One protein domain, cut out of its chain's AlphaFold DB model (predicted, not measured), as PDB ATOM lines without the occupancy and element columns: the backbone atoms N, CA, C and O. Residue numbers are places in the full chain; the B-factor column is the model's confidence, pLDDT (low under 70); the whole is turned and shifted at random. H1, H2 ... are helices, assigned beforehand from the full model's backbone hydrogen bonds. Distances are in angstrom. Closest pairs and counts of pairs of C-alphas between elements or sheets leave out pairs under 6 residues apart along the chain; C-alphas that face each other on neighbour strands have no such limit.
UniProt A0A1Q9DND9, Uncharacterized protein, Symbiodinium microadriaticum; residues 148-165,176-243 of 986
ATOM      1  N   GLU A 148      -2.535   3.877   1.667       88.00
ATOM      2  CA  GLU A 148      -2.302   5.125   2.413       88.00
ATOM      3  C   GLU A 148      -3.142   6.287   1.853       88.00
ATOM      4  O   GLU A 148      -3.666   7.088   2.624       88.00
ATOM      5  N   ALA A 149      -3.340   6.346   0.530       92.31
ATOM      6  CA  ALA A 149      -4.210   7.343  -0.098       92.31
ATOM      7  C   ALA A 149      -5.692   7.094   0.213       92.31
ATOM      8  O   ALA A 149      -6.417   8.039   0.495       92.31
ATOM      9  N   LEU A 150      -6.137   5.835   0.193       92.56
ATOM     10  CA  LEU A 150      -7.537   5.469   0.447       92.56
ATOM     11  C   LEU A 150      -7.937   5.642   1.921       92.56
ATOM     12  O   LEU A 150      -9.011   6.171   2.190       92.56
ATOM     13  N   THR A 151      -7.077   5.275   2.877       93.38
ATOM     14  CA  THR A 151      -7.334   5.545   4.303       93.38
ATOM     15  C   THR A 151      -7.307   7.051   4.598       93.38
ATOM     16  O   THR A 151      -8.119   7.518   5.389       93.38
ATOM     17  N   CYS A 152      -6.441   7.826   3.930       95.12
ATOM     18  CA  CYS A 152      -6.459   9.289   4.024       95.12
ATOM     19  C   CYS A 152      -7.744   9.895   3.435       95.12
ATOM     20  O   CYS A 152      -8.372  10.730   4.082       95.12
ATOM     21  N   ALA A 153      -8.165   9.448   2.246       95.06
ATOM     22  CA  ALA A 153      -9.394   9.916   1.608       95.06
ATOM     23  C   ALA A 153     -10.614   9.628   2.493       95.06
ATOM     24  O   ALA A 153     -11.439  10.510   2.691       95.06
ATOM     25  N   TRP A 154     -10.666   8.446   3.119       96.31
ATOM     26  CA  TRP A 154     -11.686   8.109   4.112       96.31
ATOM     27  C   TRP A 154     -11.657   9.045   5.331       96.31
ATOM     28  O   TRP A 154     -12.712   9.477   5.784       96.31
ATOM     29  N   GLU A 155     -10.481   9.401   5.857       95.81
ATOM     30  CA  GLU A 155     -10.365  10.329   6.997       95.81
ATOM     31  C   GLU A 155     -10.851  11.744   6.627       95.81
ATOM     32  O   GLU A 155     -11.599  12.360   7.388       95.81
ATOM     33  N   ALA A 156     -10.509  12.226   5.427       95.19
ATOM     34  CA  ALA A 156     -10.960  13.515   4.903       95.19
ATOM     35  C   ALA A 156     -12.473  13.539   4.602       95.19
ATOM     36  O   ALA A 156     -13.168  14.473   5.011       95.19
ATOM     37  N   ASP A 157     -12.994  12.501   3.943       95.81
ATOM     38  CA  ASP A 157     -14.420  12.310   3.657       95.81
ATOM     39  C   ASP A 157     -15.247  12.248   4.955       95.81
ATOM     40  O   ASP A 157     -16.248  12.955   5.102       95.81
ATOM     41  N   ALA A 158     -14.808  11.435   5.924       96.44
ATOM     42  CA  ALA A 158     -15.494  11.254   7.199       96.44
ATOM     43  C   ALA A 158     -15.484  12.536   8.045       96.44
ATOM     44  O   ALA A 158     -16.541  12.906   8.558       96.44
ATOM     45  N   SER A 159     -14.351  13.253   8.139       95.88
ATOM     46  CA  SER A 159     -14.309  14.571   8.800       95.88
ATOM     47  C   SER A 159     -15.260  15.546   8.113       95.88
ATOM     48  O   SER A 159     -16.145  16.092   8.761       95.88
ATOM     49  N   THR A 160     -15.184  15.666   6.784       96.56
ATOM     50  CA  THR A 160     -16.058  16.557   6.001       96.56
ATOM     51  C   THR A 160     -17.545  16.237   6.200       96.56
ATOM     52  O   THR A 160     -18.383  17.139   6.183       96.56
ATOM     53  N   CYS A 161     -17.902  14.965   6.386       97.94
ATOM     54  CA  CYS A 161     -19.258  14.548   6.726       97.94
ATOM     55  C   CYS A 161     -19.660  14.950   8.156       97.94
ATOM     56  O   CYS A 161     -20.769  15.458   8.347       97.94
ATOM     57  N   VAL A 162     -18.780  14.754   9.143       96.88
ATOM     58  CA  VAL A 162     -19.022  15.148  10.542       96.88
ATOM     59  C   VAL A 162     -19.180  16.664  10.634       96.88
ATOM     60  O   VAL A 162     -20.196  17.136  11.135       96.88
ATOM     61  N   ASP A 163     -18.261  17.428  10.046       94.94
ATOM     62  CA  ASP A 163     -18.294  18.893  10.036       94.94
ATOM     63  C   ASP A 163     -19.558  19.438   9.343       94.94
ATOM     64  O   ASP A 163     -20.151  20.407   9.812       94.94
ATOM     65  N   LYS A 164     -20.056  18.773   8.287       96.44
ATOM     66  CA  LYS A 164     -21.347  19.111   7.654       96.44
ATOM     67  C   LYS A 164     -22.559  18.780   8.525       96.44
ATOM     68  O   LYS A 164     -23.508  19.561   8.537       96.44
ATOM     69  N   LYS A 165     -22.558  17.655   9.250       96.19
ATOM     70  CA  LYS A 165     -23.642  17.309  10.195       96.19
ATOM     71  C   LYS A 165     -23.623  18.219  11.432       96.19
ATOM     72  O   LYS A 165     -24.685  18.535  11.960       96.19
ATOM     73  N   LEU A 176     -19.025  18.270  21.285       92.56
ATOM     74  CA  LEU A 176     -19.841  17.082  21.545       92.56
ATOM     75  C   LEU A 176     -20.337  16.442  20.240       92.56
ATOM     76  O   LEU A 176     -20.144  15.246  20.062       92.56
ATOM     77  N   CYS A 177     -20.877  17.220  19.295       93.88
ATOM     78  CA  CYS A 177     -21.297  16.719  17.977       93.88
ATOM     79  C   CYS A 177     -20.146  16.043  17.204       93.88
ATOM     80  O   CYS A 177     -20.306  14.937  16.690       93.88
ATOM     81  N   GLN A 178     -18.956  16.655  17.181       93.38
ATOM     82  CA  GLN A 178     -17.767  16.086  16.529       93.38
ATOM     83  C   GLN A 178     -17.192  14.848  17.248       93.38
ATOM     84  O   GLN A 178     -16.423  14.100  16.644       93.38
ATOM     85  N   GLN A 179     -17.534  14.628  18.523       91.81
ATOM     86  CA  GLN A 179     -17.074  13.487  19.334       91.81
ATOM     87  C   GLN A 179     -18.152  12.414  19.550       91.81
ATOM     88  O   GLN A 179     -17.855  11.353  20.097       91.81
ATOM     89  N   GLU A 180     -19.395  12.657  19.129       95.75
ATOM     90  CA  GLU A 180     -20.498  11.714  19.278       95.75
ATOM     91  C   GLU A 180     -20.248  10.474  18.411       95.75
ATOM     92  O   GLU A 180     -20.312  10.526  17.178       95.75
ATOM     93  N   ALA A 181     -19.999   9.334  19.067       92.75
ATOM     94  CA  ALA A 181     -19.647   8.084  18.400       92.75
ATOM     95  C   ALA A 181     -20.659   7.708  17.306       92.75
ATOM     96  O   ALA A 181     -20.242   7.360  16.211       92.75
ATOM     97  N   ALA A 182     -21.965   7.871  17.543       93.12
ATOM     98  CA  ALA A 182     -23.008   7.584  16.554       93.12
ATOM     99  C   ALA A 182     -22.936   8.473  15.290       93.12
ATOM    100  O   ALA A 182     -23.142   7.979  14.175       93.12
ATOM    101  N   THR A 183     -22.615   9.764  15.434       95.88
ATOM    102  CA  THR A 183     -22.479  10.701  14.304       95.88
ATOM    103  C   THR A 183     -21.206  10.425  13.504       95.88
ATOM    104  O   THR A 183     -21.272  10.316  12.272       95.88
ATOM    105  N   VAL A 184     -20.076  10.194  14.185       96.44
ATOM    106  CA  VAL A 184     -18.810   9.784  13.549       96.44
ATOM    107  C   VAL A 184     -18.969   8.429  12.851       96.44
ATOM    108  O   VAL A 184     -18.650   8.307  11.670       96.44
ATOM    109  N   HIS A 185     -19.539   7.429  13.529       95.50
ATOM    110  CA  HIS A 185     -19.794   6.088  12.996       95.50
ATOM    111  C   HIS A 185     -20.641   6.136  11.726       95.50
ATOM    112  O   HIS A 185     -20.277   5.512  10.729       95.50
ATOM    113  N   ARG A 186     -21.740   6.907  11.722       96.50
ATOM    114  CA  ARG A 186     -22.588   7.046  10.532       96.50
ATOM    115  C   ARG A 186     -21.812   7.667   9.372       96.50
ATOM    116  O   ARG A 186     -21.832   7.102   8.291       96.50
ATOM    117  N   CYS A 187     -21.044   8.735   9.597       97.62
ATOM    118  CA  CYS A 187     -20.162   9.289   8.561       97.62
ATOM    119  C   CYS A 187     -19.096   8.299   8.060       97.62
ATOM    120  O   CYS A 187     -18.797   8.255   6.870       97.62
ATOM    121  N   CYS A 188     -18.551   7.471   8.947       96.69
ATOM    122  CA  CYS A 188     -17.578   6.442   8.597       96.69
ATOM    123  C   CYS A 188     -18.180   5.253   7.829       96.69
ATOM    124  O   CYS A 188     -17.444   4.602   7.087       96.69
ATOM    125  N   GLN A 189     -19.483   4.984   7.977       95.38
ATOM    126  CA  GLN A 189     -20.246   4.077   7.111       95.38
ATOM    127  C   GLN A 189     -20.601   4.740   5.770       95.38
ATOM    128  O   GLN A 189     -20.332   4.153   4.723       95.38
ATOM    129  N   ASP A 190     -21.155   5.962   5.804       96.69
ATOM    130  CA  ASP A 190     -21.558   6.755   4.629       96.69
ATOM    131  C   ASP A 190     -20.398   6.899   3.620       96.69
ATOM    132  O   ASP A 190     -20.614   6.887   2.408       96.69
ATOM    133  N   HIS A 191     -19.164   6.984   4.129       95.69
ATOM    134  CA  HIS A 191     -17.926   7.119   3.359       95.69
ATOM    135  C   HIS A 191     -16.987   5.902   3.487       95.69
ATOM    136  O   HIS A 191     -15.768   6.060   3.497       95.69
ATOM    137  N   TRP A 192     -17.512   4.677   3.617       92.94
ATOM    138  CA  TRP A 192     -16.672   3.477   3.753       92.94
ATOM    139  C   TRP A 192     -15.786   3.209   2.518       92.94
ATOM    140  O   TRP A 192     -16.280   2.888   1.435       92.94
ATOM    141  N   HIS A 193     -14.462   3.234   2.704       87.62
ATOM    142  CA  HIS A 193     -13.480   2.784   1.707       87.62
ATOM    143  C   HIS A 193     -12.968   1.377   2.046       87.62
ATOM    144  O   HIS A 193     -12.756   1.044   3.209       87.62
ATOM    145  N   SER A 194     -12.684   0.542   1.039       86.75
ATOM    146  CA  SER A 194     -12.251  -0.863   1.223       86.75
ATOM    147  C   SER A 194     -10.781  -1.027   1.666       86.75
ATOM    148  O   SER A 194     -10.011  -1.777   1.063       86.75
ATOM    149  N   THR A 195     -10.379  -0.312   2.716       90.94
ATOM    150  CA  THR A 195      -9.045  -0.356   3.343       90.94
ATOM    151  C   THR A 195      -9.161  -0.408   4.870       90.94
ATOM    152  O   THR A 195     -10.249  -0.621   5.400       90.94
ATOM    153  N   THR A 196      -8.051  -0.263   5.596       88.81
ATOM    154  CA  THR A 196      -8.086  -0.152   7.058       88.81
ATOM    155  C   THR A 196      -8.755   1.172   7.460       88.81
ATOM    156  O   THR A 196      -8.359   2.211   6.920       88.81
ATOM    157  N   PRO A 197      -9.719   1.175   8.402       90.00
ATOM    158  CA  PRO A 197     -10.346   2.406   8.879       90.00
ATOM    159  C   PRO A 197      -9.336   3.389   9.489       90.00
ATOM    160  O   PRO A 197      -8.454   2.959  10.242       90.00
ATOM    161  N   PRO A 198      -9.474   4.705   9.227       93.19
ATOM    162  CA  PRO A 198      -8.728   5.726   9.953       93.19
ATOM    163  C   PRO A 198      -9.152   5.728  11.428       93.19
ATOM    164  O   PRO A 198     -10.224   5.228  11.786       93.19
ATOM    165  N   LYS A 199      -8.308   6.279  12.311       91.75
ATOM    166  CA  LYS A 199      -8.459   6.065  13.762       91.75
ATOM    167  C   LYS A 199      -9.824   6.524  14.293       91.75
ATOM    168  O   LYS A 199     -10.432   5.771  15.042       91.75
ATOM    169  N   MET A 200     -10.321   7.685  13.855       94.50
ATOM    170  CA  MET A 200     -11.638   8.203  14.262       94.50
ATOM    171  C   MET A 200     -12.776   7.214  13.966       94.50
ATOM    172  O   MET A 200     -13.633   6.982  14.811       94.50
ATOM    173  N   CYS A 201     -12.736   6.564  12.799       95.12
ATOM    174  CA  CYS A 201     -13.729   5.573  12.412       95.12
ATOM    175  C   CYS A 201     -13.578   4.286  13.215       95.12
ATOM    176  O   CYS A 201     -14.567   3.733  13.676       95.12
ATOM    177  N   ALA A 202     -12.349   3.808  13.407       90.88
ATOM    178  CA  ALA A 202     -12.100   2.572  14.137       90.88
ATOM    179  C   ALA A 202     -12.419   2.685  15.642       90.88
ATOM    180  O   ALA A 202     -12.938   1.729  16.213       90.88
ATOM    181  N   ASP A 203     -12.172   3.843  16.267       90.62
ATOM    182  CA  ASP A 203     -12.634   4.127  17.632       90.62
ATOM    183  C   ASP A 203     -14.179   4.136  17.683       90.62
ATOM    184  O   ASP A 203     -14.767   3.410  18.481       90.62
ATOM    185  N   ALA A 204     -14.843   4.872  16.777       93.94
ATOM    186  CA  ALA A 204     -16.308   4.970  16.723       93.94
ATOM    187  C   ALA A 204     -17.015   3.640  16.380       93.94
ATOM    188  O   ALA A 204     -18.104   3.368  16.879       93.94
ATOM    189  N   PHE A 205     -16.403   2.769  15.569       93.50
ATOM    190  CA  PHE A 205     -16.914   1.415  15.320       93.50
ATOM    191  C   PHE A 205     -16.924   0.572  16.602       93.50
ATOM    192  O   PHE A 205     -17.909  -0.116  16.869       93.50
ATOM    193  N   VAL A 206     -15.868   0.647  17.420       91.25
ATOM    194  CA  VAL A 206     -15.814  -0.077  18.700       91.25
ATOM    195  C   VAL A 206     -16.776   0.534  19.718       91.25
ATOM    196  O   VAL A 206     -17.496  -0.215  20.372       91.25
ATOM    197  N   ASP A 207     -16.826   1.861  19.834       92.31
ATOM    198  CA  ASP A 207     -17.640   2.526  20.858       92.31
ATOM    199  C   ASP A 207     -19.150   2.431  20.554       92.31
ATOM    200  O   ASP A 207     -19.919   2.100  21.450       92.31
ATOM    201  N   THR A 208     -19.596   2.541  19.296       93.69
ATOM    202  CA  THR A 208     -21.008   2.253  18.957       93.69
ATOM    203  C   THR A 208     -21.365   0.774  19.130       93.69
ATOM    204  O   THR A 208     -22.475   0.460  19.542       93.69
ATOM    205  N   CYS A 209     -20.439  -0.158  18.876       94.75
ATOM    206  CA  CYS A 209     -20.684  -1.574  19.172       94.75
ATOM    207  C   CYS A 209     -20.772  -1.849  20.688       94.75
ATOM    208  O   CYS A 209     -21.501  -2.747  21.113       94.75
ATOM    209  N   MET A 210     -20.045  -1.083  21.508       93.75
ATOM    210  CA  MET A 210     -20.189  -1.104  22.966       93.75
ATOM    211  C   MET A 210     -21.558  -0.589  23.397       93.75
ATOM    212  O   MET A 210     -22.173  -1.184  24.275       93.75
ATOM    213  N   ASP A 211     -22.055   0.464  22.751       92.38
ATOM    214  CA  ASP A 211     -23.402   0.975  22.996       92.38
ATOM    215  C   ASP A 211     -24.480  -0.042  22.578       92.38
ATOM    216  O   ASP A 211     -25.426  -0.244  23.328       92.38
ATOM    217  N   GLU A 212     -24.300  -0.768  21.465       93.44
ATOM    218  CA  GLU A 212     -25.177  -1.889  21.066       93.44
ATOM    219  C   GLU A 212     -25.172  -3.065  22.064       93.44
ATOM    220  O   GLU A 212     -26.212  -3.687  22.274       93.44
ATOM    221  N   GLN A 213     -24.017  -3.427  22.641       93.75
ATOM    222  CA  GLN A 213     -23.922  -4.565  23.577       93.75
ATOM    223  C   GLN A 213     -24.294  -4.207  25.020       93.75
ATOM    224  O   GLN A 213     -24.708  -5.089  25.770       93.75
ATOM    225  N   CYS A 214     -24.174  -2.935  25.400       93.75
ATOM    226  CA  CYS A 214     -24.522  -2.432  26.728       93.75
ATOM    227  C   CYS A 214     -25.836  -1.640  26.758       93.75
ATOM    228  O   CYS A 214     -26.124  -0.985  27.764       93.75
ATOM    229  N   ASP A 215     -26.643  -1.703  25.695       89.69
ATOM    230  CA  ASP A 215     -27.971  -1.092  25.682       89.69
ATOM    231  C   ASP A 215     -28.849  -1.677  26.806       89.69
ATOM    232  O   ASP A 215     -28.753  -2.850  27.179       89.69
ATOM    233  N   GLY A 216     -29.660  -0.822  27.423       83.19
ATOM    234  CA  GLY A 216     -30.416  -1.134  28.637       83.19
ATOM    235  C   GLY A 216     -29.605  -1.204  29.945       83.19
ATOM    236  O   GLY A 216     -30.220  -1.265  31.012       83.19
ATOM    237  N   CYS A 217     -28.265  -1.144  29.931       84.88
ATOM    238  CA  CYS A 217     -27.473  -1.089  31.170       84.88
ATOM    239  C   CYS A 217     -27.472   0.327  31.772       84.88
ATOM    240  O   CYS A 217     -26.967   1.272  31.168       84.88
ATOM    241  N   GLY A 218     -27.987   0.479  32.997       76.56
ATOM    242  CA  GLY A 218     -28.042   1.761  33.710       76.56
ATOM    243  C   GLY A 218     -26.898   1.973  34.710       76.56
ATOM    244  O   GLY A 218     -26.532   1.065  35.456       76.56
ATOM    245  N   GLY A 219     -26.364   3.196  34.779       86.50
ATOM    246  CA  GLY A 219     -25.398   3.605  35.809       86.50
ATOM    247  C   GLY A 219     -24.098   2.791  35.804       86.50
ATOM    248  O   GLY A 219     -23.536   2.510  34.747       86.50
ATOM    249  N   GLU A 220     -23.619   2.396  36.987       82.19
ATOM    250  CA  GLU A 220     -22.358   1.652  37.168       82.19
ATOM    251  C   GLU A 220     -22.332   0.313  36.409       82.19
ATOM    252  O   GLU A 220     -21.276  -0.112  35.939       82.19
ATOM    253  N   GLN A 221     -23.493  -0.321  36.196       83.81
ATOM    254  CA  GLN A 221     -23.604  -1.540  35.385       83.81
ATOM    255  C   GLN A 221     -23.212  -1.292  33.922       83.81
ATOM    256  O   GLN A 221     -22.630  -2.168  33.289       83.81
ATOM    257  N   CYS A 222     -23.462  -0.089  33.394       87.44
ATOM    258  CA  CYS A 222     -23.049   0.300  32.046       87.44
ATOM    259  C   CYS A 222     -21.518   0.414  31.936       87.44
ATOM    260  O   CYS A 222     -20.933  -0.010  30.940       87.44
ATOM    261  N   GLN A 223     -20.849   0.919  32.983       88.94
ATOM    262  CA  GLN A 223     -19.386   0.934  33.034       88.94
ATOM    263  C   GLN A 223     -18.827  -0.490  33.136       88.94
ATOM    264  O   GLN A 223     -17.956  -0.840  32.346       88.94
ATOM    265  N   LEU A 224     -19.360  -1.331  34.031       90.19
ATOM    266  CA  LEU A 224     -18.946  -2.736  34.141       90.19
ATOM    267  C   LEU A 224     -19.157  -3.511  32.831       90.19
ATOM    268  O   LEU A 224     -18.306  -4.313  32.464       90.19
ATOM    269  N   CYS A 225     -20.240  -3.233  32.101       92.56
ATOM    270  CA  CYS A 225     -20.523  -3.827  30.795       92.56
ATOM    271  C   CYS A 225     -19.532  -3.376  29.707       92.56
ATOM    272  O   CYS A 225     -19.012  -4.215  28.971       92.56
ATOM    273  N   ARG A 226     -19.226  -2.071  29.627       89.94
ATOM    274  CA  ARG A 226     -18.215  -1.511  28.705       89.94
ATOM    275  C   ARG A 226     -16.780  -1.917  29.073       89.94
ATOM    276  O   ARG A 226     -15.877  -1.852  28.240       89.94
ATOM    277  N   GLU A 227     -16.574  -2.320  30.322       89.19
ATOM    278  CA  GLU A 227     -15.353  -2.930  30.836       89.19
ATOM    279  C   GLU A 227     -15.403  -4.469  30.841       89.19
ATOM    280  O   GLU A 227     -14.507  -5.080  31.417       89.19
ATOM    281  N   ASP A 228     -16.376  -5.145  30.226       92.12
ATOM    282  CA  ASP A 228     -16.334  -6.611  30.146       92.12
ATOM    283  C   ASP A 228     -15.395  -7.087  29.025       92.12
ATOM    284  O   ASP A 228     -15.492  -6.643  27.879       92.12
ATOM    285  N   ASP A 229     -14.497  -8.026  29.340       85.25
ATOM    286  CA  ASP A 229     -13.575  -8.580  28.343       85.25
ATOM    287  C   ASP A 229     -14.347  -9.363  27.258       85.25
ATOM    288  O   ASP A 229     -13.962  -9.296  26.091       85.25
ATOM    289  N   SER A 230     -15.478 -10.009  27.587       88.88
ATOM    290  CA  SER A 230     -16.320 -10.708  26.595       88.88
ATOM    291  C   SER A 230     -16.924  -9.738  25.577       88.88
ATOM    292  O   SER A 230     -16.853  -9.994  24.374       88.88
ATOM    293  N   HIS A 231     -17.476  -8.606  26.024       91.00
ATOM    294  CA  HIS A 231     -18.007  -7.577  25.122       91.00
ATOM    295  C   HIS A 231     -16.901  -6.886  24.311       91.00
ATOM    296  O   HIS A 231     -17.091  -6.619  23.118       91.00
ATOM    297  N   ILE A 232     -15.723  -6.650  24.911       87.19
ATOM    298  CA  ILE A 232     -14.552  -6.100  24.207       87.19
ATOM    299  C   ILE A 232     -14.109  -7.058  23.097       87.19
ATOM    300  O   ILE A 232     -13.974  -6.625  21.951       87.19
ATOM    301  N   GLU A 233     -13.938  -8.350  23.388       87.06
ATOM    302  CA  GLU A 233     -13.568  -9.348  22.380       87.06
ATOM    303  C   GLU A 233     -14.667  -9.548  21.326       87.06
ATOM    304  O   GLU A 233     -14.350  -9.627  20.137       87.06
ATOM    305  N   ALA A 234     -15.949  -9.535  21.703       90.00
ATOM    306  CA  ALA A 234     -17.065  -9.649  20.763       90.00
ATOM    307  C   ALA A 234     -17.156  -8.448  19.799       90.00
ATOM    308  O   ALA A 234     -17.332  -8.642  18.593       90.00
ATOM    309  N   CYS A 235     -16.978  -7.213  20.286       90.69
ATOM    310  CA  CYS A 235     -16.917  -6.035  19.414       90.69
ATOM    311  C   CYS A 235     -15.666  -6.035  18.539       90.69
ATOM    312  O   CYS A 235     -15.752  -5.822  17.331       90.69
ATOM    313  N   CYS A 236     -14.501  -6.308  19.121       85.88
ATOM    314  CA  CYS A 236     -13.252  -6.353  18.372       85.88
ATOM    315  C   CYS A 236     -13.263  -7.450  17.299       85.88
ATOM    316  O   CYS A 236     -12.851  -7.192  16.170       85.88
ATOM    317  N   GLY A 237     -13.818  -8.628  17.593       83.81
ATOM    318  CA  GLY A 237     -13.950  -9.740  16.651       83.81
ATOM    319  C   GLY A 237     -14.791  -9.410  15.411       83.81
ATOM    320  O   GLY A 237     -14.433  -9.847  14.314       83.81
ATOM    321  N   LYS A 238     -15.839  -8.576  15.539       82.12
ATOM    322  CA  LYS A 238     -16.594  -8.046  14.381       82.12
ATOM    323  C   LYS A 238     -15.688  -7.241  13.425       82.12
ATOM    324  O   LYS A 238     -15.876  -7.314  12.211       82.12
ATOM    325  N   TYR A 239     -14.699  -6.506  13.947       73.81
ATOM    326  CA  TYR A 239     -13.876  -5.547  13.187       73.81
ATOM    327  C   TYR A 239     -12.418  -5.980  12.931       73.81
ATOM    328  O   TYR A 239     -11.720  -5.360  12.123       73.81
ATOM    329  N   GLU A 240     -11.927  -7.077  13.516       63.41
ATOM    330  CA  GLU A 240     -10.656  -7.678  13.078       63.41
ATOM    331  C   GLU A 240     -10.748  -8.183  11.629       63.41
ATOM    332  O   GLU A 240      -9.773  -8.093  10.881       63.41
ATOM    333  N   ALA A 241     -11.941  -8.602  11.190       57.84
ATOM    334  CA  ALA A 241     -12.233  -8.947   9.797       57.84
ATOM    335  C   ALA A 241     -12.053  -7.769   8.812       57.84
ATOM    336  O   ALA A 241     -11.794  -8.005   7.632       57.84
ATOM    337  N   THR A 242     -12.148  -6.519   9.284       57.19
ATOM    338  CA  THR A 242     -11.917  -5.287   8.501       57.19
ATOM    339  C   THR A 242     -10.579  -4.603   8.826       57.19
ATOM    340  O   THR A 242     -10.275  -3.542   8.284       57.19
ATOM    341  N   GLY A 243      -9.733  -5.225   9.660       55.38
ATOM    342  CA  GLY A 243      -8.359  -4.785   9.926       55.38
ATOM    343  C   GLY A 243      -8.165  -3.819  11.105       55.38
ATOM    344  O   GLY A 243      -7.066  -3.290  11.261       55.38
TER     345      GLY A 243
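AT A GLANCE: This is residues 148 to 165 and 176 to 243 of the 986 residues of an uncharacterized protein of Symbiodinium microadriaticum (UniProt A0A1Q9DND9). A flat layer of crossed helices has H4 in its middle, with H3 packed on one side of H4 and H6 on the other. H1 crosses H3 at one end, and H5 lies at the opposite end. The 86 printed residues include six named helices, H1 to H6; the class is all helix, compact, radius of gyration of the C-alphas 13.7 A, spans 40 by 28 by 15 A.

IN THESE COORDINATES: H1, residues 148 to 165, begins at C-alpha (-2.302, 5.125, 2.413) and is 25.8 A long. H2 is 176 to 179, H3 181 to 190, H4 199 to 213 (21.2 A), H5 220 to 226, and H6 229 to 240, ending at C-alpha (-10.656, -7.678, 13.078).

HOW THE PARTS SIT: H1 touches H3 at a steep tilt of 58 degrees, closest C-alphas Ala 158 and Cys 187, 5.2 A. With residues 162 to 163 alone, H1 only just touches H2, with 3 pairs of C-alphas within 8 A. H3 touches H4, C-alphas Ala 181 and Ala 204, 4.9 A. H4 touches H6, C-alphas Cys 209 and Cys 235, 5.8 A. Every O i to N i+4 pair is within hydrogen-bond range in H1, H3, H4 and H5; H6 has 7 of 8, and H2 is too short.

THE WHOLE: Residues 166 to 175 are cut out, with 12.0 A between C-alphas 165 and 176. Residues 240 to 243 are under pLDDT 70.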